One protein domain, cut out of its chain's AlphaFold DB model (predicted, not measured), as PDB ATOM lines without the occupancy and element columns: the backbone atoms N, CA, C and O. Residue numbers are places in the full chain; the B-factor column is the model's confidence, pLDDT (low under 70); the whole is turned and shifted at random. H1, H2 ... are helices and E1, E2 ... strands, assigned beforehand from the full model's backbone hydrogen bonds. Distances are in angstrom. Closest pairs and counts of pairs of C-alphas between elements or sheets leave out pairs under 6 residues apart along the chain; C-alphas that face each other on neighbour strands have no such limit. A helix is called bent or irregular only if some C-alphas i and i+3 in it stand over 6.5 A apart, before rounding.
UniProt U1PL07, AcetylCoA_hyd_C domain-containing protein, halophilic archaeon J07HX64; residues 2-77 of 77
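What this domain is: This is residues 2 to 77 of the 77 residues of the protein "AcetylCoA_hyd_C domain-containing protein" of halophilic archaeon J07HX64 (UniProt U1PL07). What shape do these atoms draw? Two helices side by side, H1 and H2, form a wall, with the small strand hairpin E1 and E2 beside H1 and the short H3 near H2; residues 2 to 16 loop over the same side of the wall as H3. What is it made of? The 76 printed residues include two strands and then three helices, mostly helix by class, with an antiparallel sheet in the order E1, E2. The whole is compact and rounded, with a radius of gyration of the C-alphas of 12.1 A and spans of 27 by 27 by 23 A.

Where its parts are: Where are the strands? Residues 2 to 16, from C-alpha 2 at (88.132, -1.311, -16.549), hold no named element. E1 is residues 17 to 20, 10.4 A from first to last C-alpha, and E2 is residues 23 to 26, 9.8 A. Where are the helices? H1 is residues 32 to 42, 15.5 A; H2 is residues 45 to 60, 24.2 A; H3 is residues 71 to 76, 10.6 A, ending at C-alpha 76 (81.800, 0.262, -10.465). H2 is irregular, with C-alphas 46 and 49 7.2 A apart, and H3 only just, with C-alphas 72 and 75 6.9 A apart.

How they stand to each other: How do the strands pair? E1 and E2 form an antiparallel hairpin at 173 degrees, with N 18 and O 25 2.9 A apart, within hydrogen-bond range. How do the helices stand? The closest C-alphas of E2 and H1, Gly 23 and Cys 42, are 4.9 A apart. H1 and residues 48 to 55 of H2 touch as a helical hairpin, opposite ways at a shallow tilt of 16 degrees, closest at the C-alphas of Val 40 and Arg 48, 5.9 A. H2 and H3 are near each other, with 6 pairs of C-alphas within 10 A, while H1 and H3 are apart. Are the helix backbones complete? Every O i to N i+4 pair is within hydrogen-bond range in H1, but 9 of 12 in H2 and 0 of 2 in H3, where 1 of 3 O i to N i+3 pairs is.

The domain as a whole: How far does it reach? The two C-alphas farthest apart, of Gly 29 and Arg 77, are 33.3 A apart. Is anything broken or unsure? The printed part has no cut and no long link; residues 76 to 77 are under 70 in pLDDT.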
ATOM      1  N   VAL A   2      88.297  -2.482 -17.422       95.69
ATOM      2  CA  VAL A   2      88.132  -1.311 -16.549       95.69
ATOM      3  C   VAL A   2      89.411  -0.471 -16.558       95.69
ATOM      4  O   VAL A   2      90.473  -1.040 -16.810       95.69
ATOM      5  N   PRO A   3      89.333   0.833 -16.244       95.56
ATOM      6  CA  PRO A   3      90.507   1.697 -16.117       95.56
ATOM      7  C   PRO A   3      91.564   1.189 -15.134       95.56
ATOM      8  O   PRO A   3      92.760   1.251 -15.397       95.56
ATOM      9  N   ARG A   4      91.113   0.669 -13.988       94.06
ATOM     10  CA  ARG A   4      91.961   0.071 -12.958       94.06
ATOM     11  C   ARG A   4      91.182  -1.003 -12.217       94.06
ATOM     12  O   ARG A   4      90.022  -0.805 -11.856       94.06
ATOM     13  N   VAL A   5      91.820  -2.142 -11.981       94.31
ATOM     14  CA  VAL A   5      91.241  -3.209 -11.157       94.31
ATOM     15  C   VAL A   5      91.196  -2.781  -9.687       94.31
ATOM     16  O   VAL A   5      92.065  -2.056  -9.205       94.31
ATOM     17  N   THR A   6      90.168  -3.210  -8.956       93.00
ATOM     18  CA  THR A   6      90.007  -2.893  -7.524       93.00
ATOM     19  C   THR A   6      90.956  -3.683  -6.628       93.00
ATOM     20  O   THR A   6      91.214  -3.276  -5.497       93.00
ATOM     21  N   HIS A   7      91.465  -4.798  -7.138       95.25
ATOM     22  CA  HIS A   7      92.443  -5.667  -6.509       95.25
ATOM     23  C   HIS A   7      93.364  -6.224  -7.599       95.25
ATOM     24  O   HIS A   7      92.901  -6.479  -8.710       95.25
ATOM     25  N   VAL A   8      94.655  -6.366  -7.297       97.19
ATOM     26  CA  VAL A   8      95.667  -6.876  -8.229       97.19
ATOM     27  C   VAL A   8      96.210  -8.181  -7.659       97.19
ATOM     28  O   VAL A   8      96.949  -8.147  -6.679       97.19
ATOM     29  N   ASP A   9      95.855  -9.302  -8.284       97.88
ATOM     30  CA  ASP A   9      96.450 -10.615  -7.991       97.88
ATOM     31  C   ASP A   9      97.698 -10.875  -8.847       97.88
ATOM     32  O   ASP A   9      98.678 -11.457  -8.385       97.88
ATOM     33  N   HIS A  10      97.660 -10.417 -10.101       97.94
ATOM     34  CA  HIS A  10      98.722 -10.569 -11.091       97.94
ATOM     35  C   HIS A  10      99.084  -9.201 -11.650       97.94
ATOM     36  O   HIS A  10      98.206  -8.458 -12.102       97.94
ATOM     37  N   THR A  11     100.370  -8.862 -11.597       97.50
ATOM     38  CA  THR A  11     100.856  -7.601 -12.162       97.50
ATOM     39  C   THR A  11     100.883  -7.682 -13.684       97.50
ATOM     40  O   THR A  11     100.781  -8.758 -14.276       97.50
ATOM     41  N   GLU A  12     101.049  -6.548 -14.358       95.69
ATOM     42  CA  GLU A  12     101.208  -6.512 -15.810       95.69
ATOM     43  C   GLU A  12     102.429  -7.303 -16.296       95.69
ATOM     44  O   GLU A  12     102.425  -7.786 -17.427       95.69
ATOM     45  N   HIS A  13     103.442  -7.475 -15.442       96.94
ATOM     46  CA  HIS A  13     104.633  -8.263 -15.745       96.94
ATOM     47  C   HIS A  13     104.357  -9.770 -15.829       96.94
ATOM     48  O   HIS A  13     105.130 -10.484 -16.460       96.94
ATOM     49  N   ASP A  14     103.253 -10.240 -15.243       98.25
ATOM     50  CA  ASP A  14     102.879 -11.657 -15.192       98.25
ATOM     51  C   ASP A  14     101.863 -12.041 -16.284       98.25
ATOM     52  O   ASP A  14     101.426 -13.190 -16.358       98.25
ATOM     53  N   VAL A  15     101.443 -11.078 -17.117       98.19
ATOM     54  CA  VAL A  15     100.381 -11.261 -18.115       98.19
ATOM     55  C   VAL A  15     100.885 -10.943 -19.520       98.19
ATOM     56  O   VAL A  15     101.093  -9.778 -19.879       98.19
ATOM     57  N   ASP A  16     100.989 -11.993 -20.335       98.50
ATOM     58  CA  ASP A  16     101.419 -11.919 -21.735       98.50
ATOM     59  C   ASP A  16     100.276 -11.661 -22.723       98.50
ATOM     60  O   ASP A  16     100.495 -11.038 -23.758       98.50
ATOM     61  N   ALA A  17      99.065 -12.146 -22.443       98.12
ATOM     62  CA  ALA A  17      97.929 -12.000 -23.348       98.12
ATOM     63  C   ALA A  17      96.584 -12.013 -22.613       98.12
ATOM     64  O   ALA A  17      96.434 -12.649 -21.570       98.12
ATOM     65  N   VAL A  18      95.587 -11.346 -23.198       98.38
ATOM     66  CA  VAL A  18      94.196 -11.327 -22.723       98.38
ATOM     67  C   VAL A  18      93.259 -11.673 -23.878       98.38
ATOM     68  O   VAL A  18      93.391 -11.130 -24.971       98.38
ATOM     69  N   VAL A  19      92.297 -12.565 -23.636       98.44
ATOM     70  CA  VAL A  19      91.337 -13.036 -24.648       98.44
ATOM     71  C   VAL A  19      89.911 -12.740 -24.193       98.44
ATOM     72  O   VAL A  19      89.554 -13.005 -23.047       98.44
ATOM     73  N   THR A  20      89.095 -12.214 -25.105       98.25
ATOM     74  CA  THR A  20      87.648 -12.009 -24.934       98.25
ATOM     75  C   THR A  20      86.906 -12.529 -26.169       98.25
ATOM     76  O   THR A  20      87.521 -12.886 -27.173       98.25
ATOM     77  N   GLU A  21      85.571 -12.531 -26.154       98.31
ATOM     78  CA  GLU A  21      84.760 -12.786 -27.353       98.31
ATOM     79  C   GLU A  21      84.931 -11.711 -28.443       98.31
ATOM     80  O   GLU A  21      84.473 -11.880 -29.573       98.31
ATOM     81  N   HIS A  22      85.584 -10.594 -28.108       98.19
ATOM     82  CA  HIS A  22      85.789  -9.451 -28.987       98.19
ATOM     83  C   HIS A  22      87.205  -9.356 -29.561       98.19
ATOM     84  O   HIS A  22      87.452  -8.453 -30.364       98.19
ATOM     85  N   GLY A  23      88.120 -10.257 -29.186       97.94
ATOM     86  CA  GLY A  23      89.469 -10.295 -29.742       97.94
ATOM     87  C   GLY A  23      90.523 -10.891 -28.813       97.94
ATOM     88  O   GLY A  23      90.228 -11.440 -27.750       97.94
ATOM     89  N   VAL A  24      91.777 -10.765 -29.248       98.38
ATOM     90  CA  VAL A  24      92.974 -11.177 -28.513       98.38
ATOM     91  C   VAL A  24      93.919  -9.983 -28.411       98.38
ATOM     92  O   VAL A  24      94.316  -9.428 -29.433       98.38
ATOM     93  N   ALA A  25      94.291  -9.620 -27.188       98.50
ATOM     94  CA  ALA A  25      95.321  -8.633 -26.905       98.50
ATOM     95  C   ALA A  25      96.624  -9.370 -26.578       98.50
ATOM     96  O   ALA A  25      96.736  -9.978 -25.514       98.50
ATOM     97  N   ASP A  26      97.588  -9.332 -27.494       98.44
ATOM     98  CA  ASP A  26      98.964  -9.775 -27.252       98.44
ATOM     99  C   ASP A  26      99.753  -8.613 -26.646       98.44
ATOM    100  O   ASP A  26      99.832  -7.540 -27.240       98.44
ATOM    101  N   LEU A  27     100.280  -8.805 -25.441       98.50
ATOM    102  CA  LEU A  27     100.859  -7.743 -24.620       98.50
ATOM    103  C   LEU A  27     102.384  -7.847 -24.493       98.50
ATOM    104  O   LEU A  27     103.007  -7.068 -23.760       98.50
ATOM    105  N   ARG A  28     102.994  -8.817 -25.180       98.31
ATOM    106  CA  ARG A  28     104.431  -9.088 -25.104       98.31
ATOM    107  C   ARG A  28     105.224  -7.947 -25.735       98.31
ATOM    108  O   ARG A  28     104.987  -7.566 -26.875       98.31
ATOM    109  N   GLY A  29     106.198  -7.423 -24.993       97.88
ATOM    110  CA  GLY A  29     107.090  -6.355 -25.461       97.88
ATOM    111  C   GLY A  29     106.449  -4.968 -25.572       97.88
ATOM    112  O   GLY A  29     107.112  -4.049 -26.042       97.88
ATOM    113  N   LEU A  30     105.198  -4.806 -25.133       98.19
ATOM    114  CA  LEU A  30     104.479  -3.534 -25.184       98.19
ATOM    115  C   LEU A  30     104.691  -2.705 -23.908       98.19
ATOM    116  O   LEU A  30     104.684  -3.238 -22.796       98.19
ATOM    117  N   SER A  31     104.815  -1.386 -24.065       96.62
ATOM    118  CA  SER A  31     104.771  -0.422 -22.957       96.62
ATOM    119  C   SER A  31     103.377  -0.360 -22.312       96.62
ATOM    120  O   SER A  31     102.398  -0.768 -22.940       96.62
ATOM    121  N   PRO A  32     103.216   0.183 -21.087       96.50
ATOM    122  CA  PRO A  32     101.905   0.267 -20.433       96.50
ATOM    123  C   PRO A  32     100.824   0.936 -21.291       96.50
ATOM    124  O   PRO A  32      99.690   0.461 -21.342       96.50
ATOM    125  N   THR A  33     101.182   1.995 -22.020       95.50
ATOM    126  CA  THR A  33     100.258   2.711 -22.906       95.50
ATOM    127  C   THR A  33      99.870   1.883 -24.131       95.50
ATOM    128  O   THR A  33      98.698   1.860 -24.500       95.50
ATOM    129  N   GLU A  34     100.816   1.174 -24.751       97.31
ATOM    130  CA  GLU A  34     100.521   0.273 -25.878       97.31
ATOM    131  C   GLU A  34      99.660  -0.915 -25.427       97.31
ATOM    132  O   GLU A  34      98.700  -1.280 -26.103       97.31
ATOM    133  N   ARG A  35      99.936  -1.468 -24.237       98.06
ATOM    134  CA  ARG A  35      99.103  -2.506 -23.612       98.06
ATOM    135  C   ARG A  35      97.674  -2.012 -23.401       98.06
ATOM    136  O   ARG A  35      96.736  -2.745 -23.703       98.06
ATOM    137  N   ALA A  36      97.504  -0.787 -22.899       97.31
ATOM    138  CA  ALA A  36      96.189  -0.193 -22.686       97.31
ATOM    139  C   ALA A  36      95.394  -0.090 -23.998       97.31
ATOM    140  O   ALA A  36      94.245  -0.520 -24.027       97.31
ATOM    141  N   GLU A  37      96.006   0.379 -25.089       97.19
ATOM    142  CA  GLU A  37      95.354   0.453 -26.408       97.19
ATOM    143  C   GLU A  37      94.908  -0.928 -26.916       97.19
ATOM    144  O   GLU A  37      93.740  -1.121 -27.262       97.19
ATOM    145  N   CYS A  38      95.797  -1.928 -26.869       97.94
ATOM    146  CA  CYS A  38      95.460  -3.298 -27.273       97.94
ATOM    147  C   CYS A  38      94.319  -3.893 -26.439       97.94
ATOM    148  O   CYS A  38      93.443  -4.587 -26.965       97.94
ATOM    149  N   LEU A  39      94.317  -3.625 -25.131       98.19
ATOM    150  CA  LEU A  39      93.237  -4.041 -24.250       98.19
ATOM    151  C   LEU A  39      91.928  -3.353 -24.651       98.19
ATOM    152  O   LEU A  39      90.935  -4.038 -24.884       98.19
ATOM    153  N   VAL A  40      91.916  -2.030 -24.815       98.06
ATOM    154  CA  VAL A  40      90.713  -1.275 -25.200       98.06
ATOM    155  C   VAL A  40      90.063  -1.828 -26.470       98.06
ATOM    156  O   VAL A  40      88.837  -1.964 -26.512       98.06
ATOM    157  N   ASP A  41      90.845  -2.240 -27.463       97.69
ATOM    158  CA  ASP A  41      90.310  -2.858 -28.681       97.69
ATOM    159  C   ASP A  41      89.648  -4.227 -28.434       97.69
ATOM    160  O   ASP A  41      88.673  -4.577 -29.102       97.69
ATOM    161  N   CYS A  42      90.075  -4.966 -27.410       98.00
ATOM    162  CA  CYS A  42      89.460  -6.230 -26.987       98.00
ATOM    163  C   CYS A  42      88.315  -6.054 -25.971       98.00
ATOM    164  O   CYS A  42      87.688  -7.037 -25.565       98.00
ATOM    165  N   ALA A  43      88.009  -4.826 -25.542       98.12
ATOM    166  CA  ALA A  43      86.877  -4.557 -24.663       98.12
ATOM    167  C   ALA A  43      85.534  -4.679 -25.405       98.12
ATOM    168  O   ALA A  43      85.458  -4.513 -26.625       98.12
ATOM    169  N   ALA A  44      84.453  -4.906 -24.652       97.56
ATOM    170  CA  ALA A  44      83.102  -4.914 -25.204       97.56
ATOM    171  C   ALA A  44      82.774  -3.584 -25.916       97.56
ATOM    172  O   ALA A  44      83.046  -2.522 -25.346       97.56
ATOM    173  N   PRO A  45      82.179  -3.607 -27.132       97.69
ATOM    174  CA  PRO A  45      82.015  -2.419 -27.976       97.69
ATOM    175  C   PRO A  45      81.372  -1.216 -27.280       97.69
ATOM    176  O   PRO A  45      81.817  -0.087 -27.477       97.69
ATOM    177  N   VAL A  46      80.385  -1.461 -26.414       96.88
ATOM    178  CA  VAL A  46      79.681  -0.422 -25.642       96.88
ATOM    179  C   VAL A  46      80.597   0.351 -24.680       96.88
ATOM    180  O   VAL A  46      80.334   1.511 -24.384       96.88
ATOM    181  N   PHE A  47      81.705  -0.248 -24.231       96.25
ATOM    182  CA  PHE A  47      82.648   0.382 -23.303       96.25
ATOM    183  C   PHE A  47      83.869   1.006 -23.986       96.25
ATOM    184  O   PHE A  47      84.537   1.831 -23.365       96.25
ATOM    185  N   ARG A  48      84.168   0.666 -25.248       97.38
ATOM    186  CA  ARG A  48      85.400   1.109 -25.932       97.38
ATOM    187  C   ARG A  48      85.542   2.626 -25.974       97.38
ATOM    188  O   ARG A  48      86.598   3.145 -25.641       97.38
ATOM    189  N   SER A  49      84.474   3.340 -26.338       97.25
ATOM    190  CA  SER A  49      84.509   4.808 -26.413       97.25
ATOM    191  C   SER A  49      84.785   5.445 -25.052       97.25
ATOM    192  O   SER A  49      85.598   6.360 -24.974       97.25
ATOM    193  N   ARG A  50      84.165   4.934 -23.980       96.06
ATOM    194  CA  ARG A  50      84.405   5.418 -22.616       96.06
ATOM    195  C   ARG A  50      85.847   5.135 -22.178       96.06
ATOM    196  O   ARG A  50      86.455   5.972 -21.523       96.06
ATOM    197  N   LEU A  51      86.388   3.960 -22.524       96.94
ATOM    198  CA  LEU A  51      87.750   3.554 -22.149       96.94
ATOM    199  C   LEU A  51      88.813   4.378 -22.874       96.94
ATOM    200  O   LEU A  51      89.792   4.759 -22.243       96.94
ATOM    201  N   ARG A  52      88.599   4.692 -24.159       97.00
ATOM    202  CA  ARG A  52      89.477   5.602 -24.908       97.00
ATOM    203  C   ARG A  52      89.471   6.999 -24.309       97.00
ATOM    204  O   ARG A  52      90.542   7.503 -24.024       97.00
ATOM    205  N   GLY A  53      88.289   7.552 -24.016       96.38
ATOM    206  CA  GLY A  53      88.185   8.860 -23.359       96.38
ATOM    207  C   GLY A  53      88.980   8.914 -22.053       96.38
ATOM    208  O   GLY A  53      89.826   9.779 -21.892       96.38
ATOM    209  N   TYR A  54      88.814   7.914 -21.181       95.81
ATOM    210  CA  TYR A  54      89.616   7.829 -19.956       95.81
ATOM    211  C   TYR A  54      91.126   7.735 -20.225       95.81
ATOM    212  O   TYR A  54      91.911   8.351 -19.513       95.81
ATOM    213  N   LEU A  55      91.550   6.931 -21.209       95.44
ATOM    214  CA  LEU A  55      92.968   6.776 -21.539       95.44
ATOM    215  C   LEU A  55      93.562   8.078 -22.091       95.44
ATOM    216  O   LEU A  55      94.694   8.414 -21.752       95.44
ATOM    217  N   ASP A  56      92.806   8.802 -22.913       95.75
ATOM    218  CA  ASP A  56      93.204  10.091 -23.471       95.75
ATOM    219  C   ASP A  56      93.326  11.151 -22.369       95.75
ATOM    220  O   ASP A  56      94.379  11.779 -22.263       95.75
ATOM    221  N   ASP A  57      92.338  11.252 -21.475       94.50
ATOM    222  CA  ASP A  57      92.389  12.148 -20.312       94.50
ATOM    223  C   ASP A  57      93.587  11.805 -19.401       94.50
ATOM    224  O   ASP A  57      94.359  12.670 -18.987       94.50
ATOM    225  N   ALA A  58      93.808  10.514 -19.128       94.19
ATOM    226  CA  ALA A  58      94.913  10.053 -18.292       94.19
ATOM    227  C   ALA A  58      96.293  10.387 -18.885       94.19
ATOM    228  O   ALA A  58      97.239  10.648 -18.134       94.19
ATOM    229  N   ARG A  59      96.432  10.382 -20.218       93.62
ATOM    230  CA  ARG A  59      97.689  10.715 -20.913       93.62
ATOM    231  C   ARG A  59      98.106  12.162 -20.707       93.62
ATOM    232  O   ARG A  59      99.308  12.428 -20.690       93.62
ATOM    233  N   GLU A  60      97.158  13.076 -20.513       92.94
ATOM    234  CA  GLU A  60      97.464  14.479 -20.218       92.94
ATOM    235  C   GLU A  60      98.215  14.634 -18.885       92.94
ATOM    236  O   GLU A  60      99.050  15.528 -18.744       92.94
ATOM    237  N   GLY A  61      97.996  13.715 -17.937       86.38
ATOM    238  CA  GLY A  61      98.724  13.652 -16.666       86.38
ATOM    239  C   GLY A  61     100.185  13.194 -16.786       86.38
ATOM    240  O   GLY A  61     100.963  13.361 -15.843       86.38
ATOM    241  N   GLY A  62     100.586  12.648 -17.940       88.38
ATOM    242  CA  GLY A  62     101.936  12.151 -18.202       88.38
ATOM    243  C   GLY A  62     102.325  10.902 -17.396       88.38
ATOM    244  O   GLY A  62     101.494  10.184 -16.844       88.38
ATOM    245  N   GLY A  63     103.632  10.629 -17.334       91.88
ATOM    246  CA  GLY A  63     104.192   9.485 -16.608       91.88
ATOM    247  C   GLY A  63     104.259   8.184 -17.417       91.88
ATOM    248  O   GLY A  63     103.792   8.091 -18.549       91.88
ATOM    249  N   HIS A  64     104.905   7.171 -16.832       92.44
ATOM    250  CA  HIS A  64     105.089   5.866 -17.478       92.44
ATOM    251  C   HIS A  64     103.795   5.039 -17.534       92.44
ATOM    252  O   HIS A  64     103.570   4.312 -18.498       92.44
ATOM    253  N   LEU A  65     102.955   5.163 -16.502       93.12
ATOM    254  CA  LEU A  65     101.680   4.466 -16.369       93.12
ATOM    255  C   LEU A  65     100.592   5.517 -16.090       93.12
ATOM    256  O   LEU A  65     100.306   5.798 -14.924       93.12
ATOM    257  N   PRO A  66     100.061   6.167 -17.141       92.94
ATOM    258  CA  PRO A  66      99.093   7.249 -16.992       92.94
ATOM    259  C   PRO A  66      97.756   6.710 -16.471       92.94
ATOM    260  O   PRO A  66      97.193   5.773 -17.039       92.94
ATOM    261  N   TYR A  67      97.238   7.294 -15.388       92.69
ATOM    262  CA  TYR A  67      95.894   7.022 -14.873       92.69
ATOM    263  C   TYR A  67      95.409   8.171 -13.975       92.69
ATOM    264  O   TYR A  67      96.219   8.837 -13.334       92.69
ATOM    265  N   ASP A  68      94.091   8.360 -13.884       92.06
ATOM    266  CA  ASP A  68      93.454   9.298 -12.954       92.06
ATOM    267  C   ASP A  68      92.964   8.543 -11.697       92.06
ATOM    268  O   ASP A  68      92.047   7.722 -11.801       92.06
ATOM    269  N   PRO A  69      93.538   8.779 -10.501       87.94
ATOM    270  CA  PRO A  69      93.124   8.106  -9.270       87.94
ATOM    271  C   PRO A  69      91.662   8.337  -8.871       87.94
ATOM    272  O   PRO A  69      91.065   7.438  -8.272       87.94
ATOM    273  N   GLU A  70      91.100   9.511  -9.169       87.50
ATOM    274  CA  GLU A  70      89.729   9.869  -8.799       87.50
ATOM    275  C   GLU A  70      88.729   9.177  -9.730       87.50
ATOM    276  O   GLU A  70      87.794   8.519  -9.266       87.50
ATOM    277  N   ALA A  71      88.972   9.230 -11.042       89.94
ATOM    278  CA  ALA A  71      88.081   8.633 -12.034       89.94
ATOM    279  C   ALA A  71      88.243   7.108 -12.191       89.94
ATOM    280  O   ALA A  71      87.278   6.422 -12.545       89.94
ATOM    281  N   ALA A  72      89.426   6.541 -11.913       89.75
ATOM    282  CA  ALA A  72      89.750   5.130 -12.180       89.75
ATOM    283  C   ALA A  72      88.780   4.124 -11.540       89.75
ATOM    284  O   ALA A  72      88.630   2.996 -12.014       89.75
ATOM    285  N   LEU A  73      88.157   4.514 -10.427       89.38
ATOM    286  CA  LEU A  73      87.352   3.647  -9.576       89.38
ATOM    287  C   LEU A  73      85.850   3.956  -9.630       89.38
ATOM    288  O   LEU A  73      85.074   3.203  -9.043       89.38
ATOM    289  N   ASP A  74      85.437   4.992 -10.363       86.62
ATOM    290  CA  ASP A  74      84.031   5.407 -10.517       86.62
ATOM    291  C   ASP A  74      83.249   4.546 -11.537       86.62
ATOM    292  O   ASP A  74      82.082   4.754 -11.854       86.62
ATOM    293  N   TRP A  75      83.890   3.507 -12.063       80.44
ATOM    294  CA  TRP A  75      83.340   2.621 -13.092       80.44
ATOM    295  C   TRP A  75      82.616   1.395 -12.525       80.44
ATOM    296  O   TRP A  75      82.319   0.447 -13.247       80.44
ATOM    297  N   ARG A  76      82.367   1.393 -11.213       65.88
ATOM    298  CA  ARG A  76      81.800   0.262 -10.465       65.88
ATOM    299  C   ARG A  76      80.272   0.313 -10.326       65.88
ATOM    300  O   ARG A  76      79.726  -0.507  -9.590       65.88
ATOM    301  N   ARG A  77      79.603   1.289 -10.944       50.31
ATOM    302  CA  ARG A  77      78.149   1.494 -10.870       50.31
ATOM    303  C   ARG A  77      77.508   1.478 -12.246       50.31
ATOM    304  O   ARG A  77      78.127   2.024 -13.187       50.31
TER     305      ARG A  77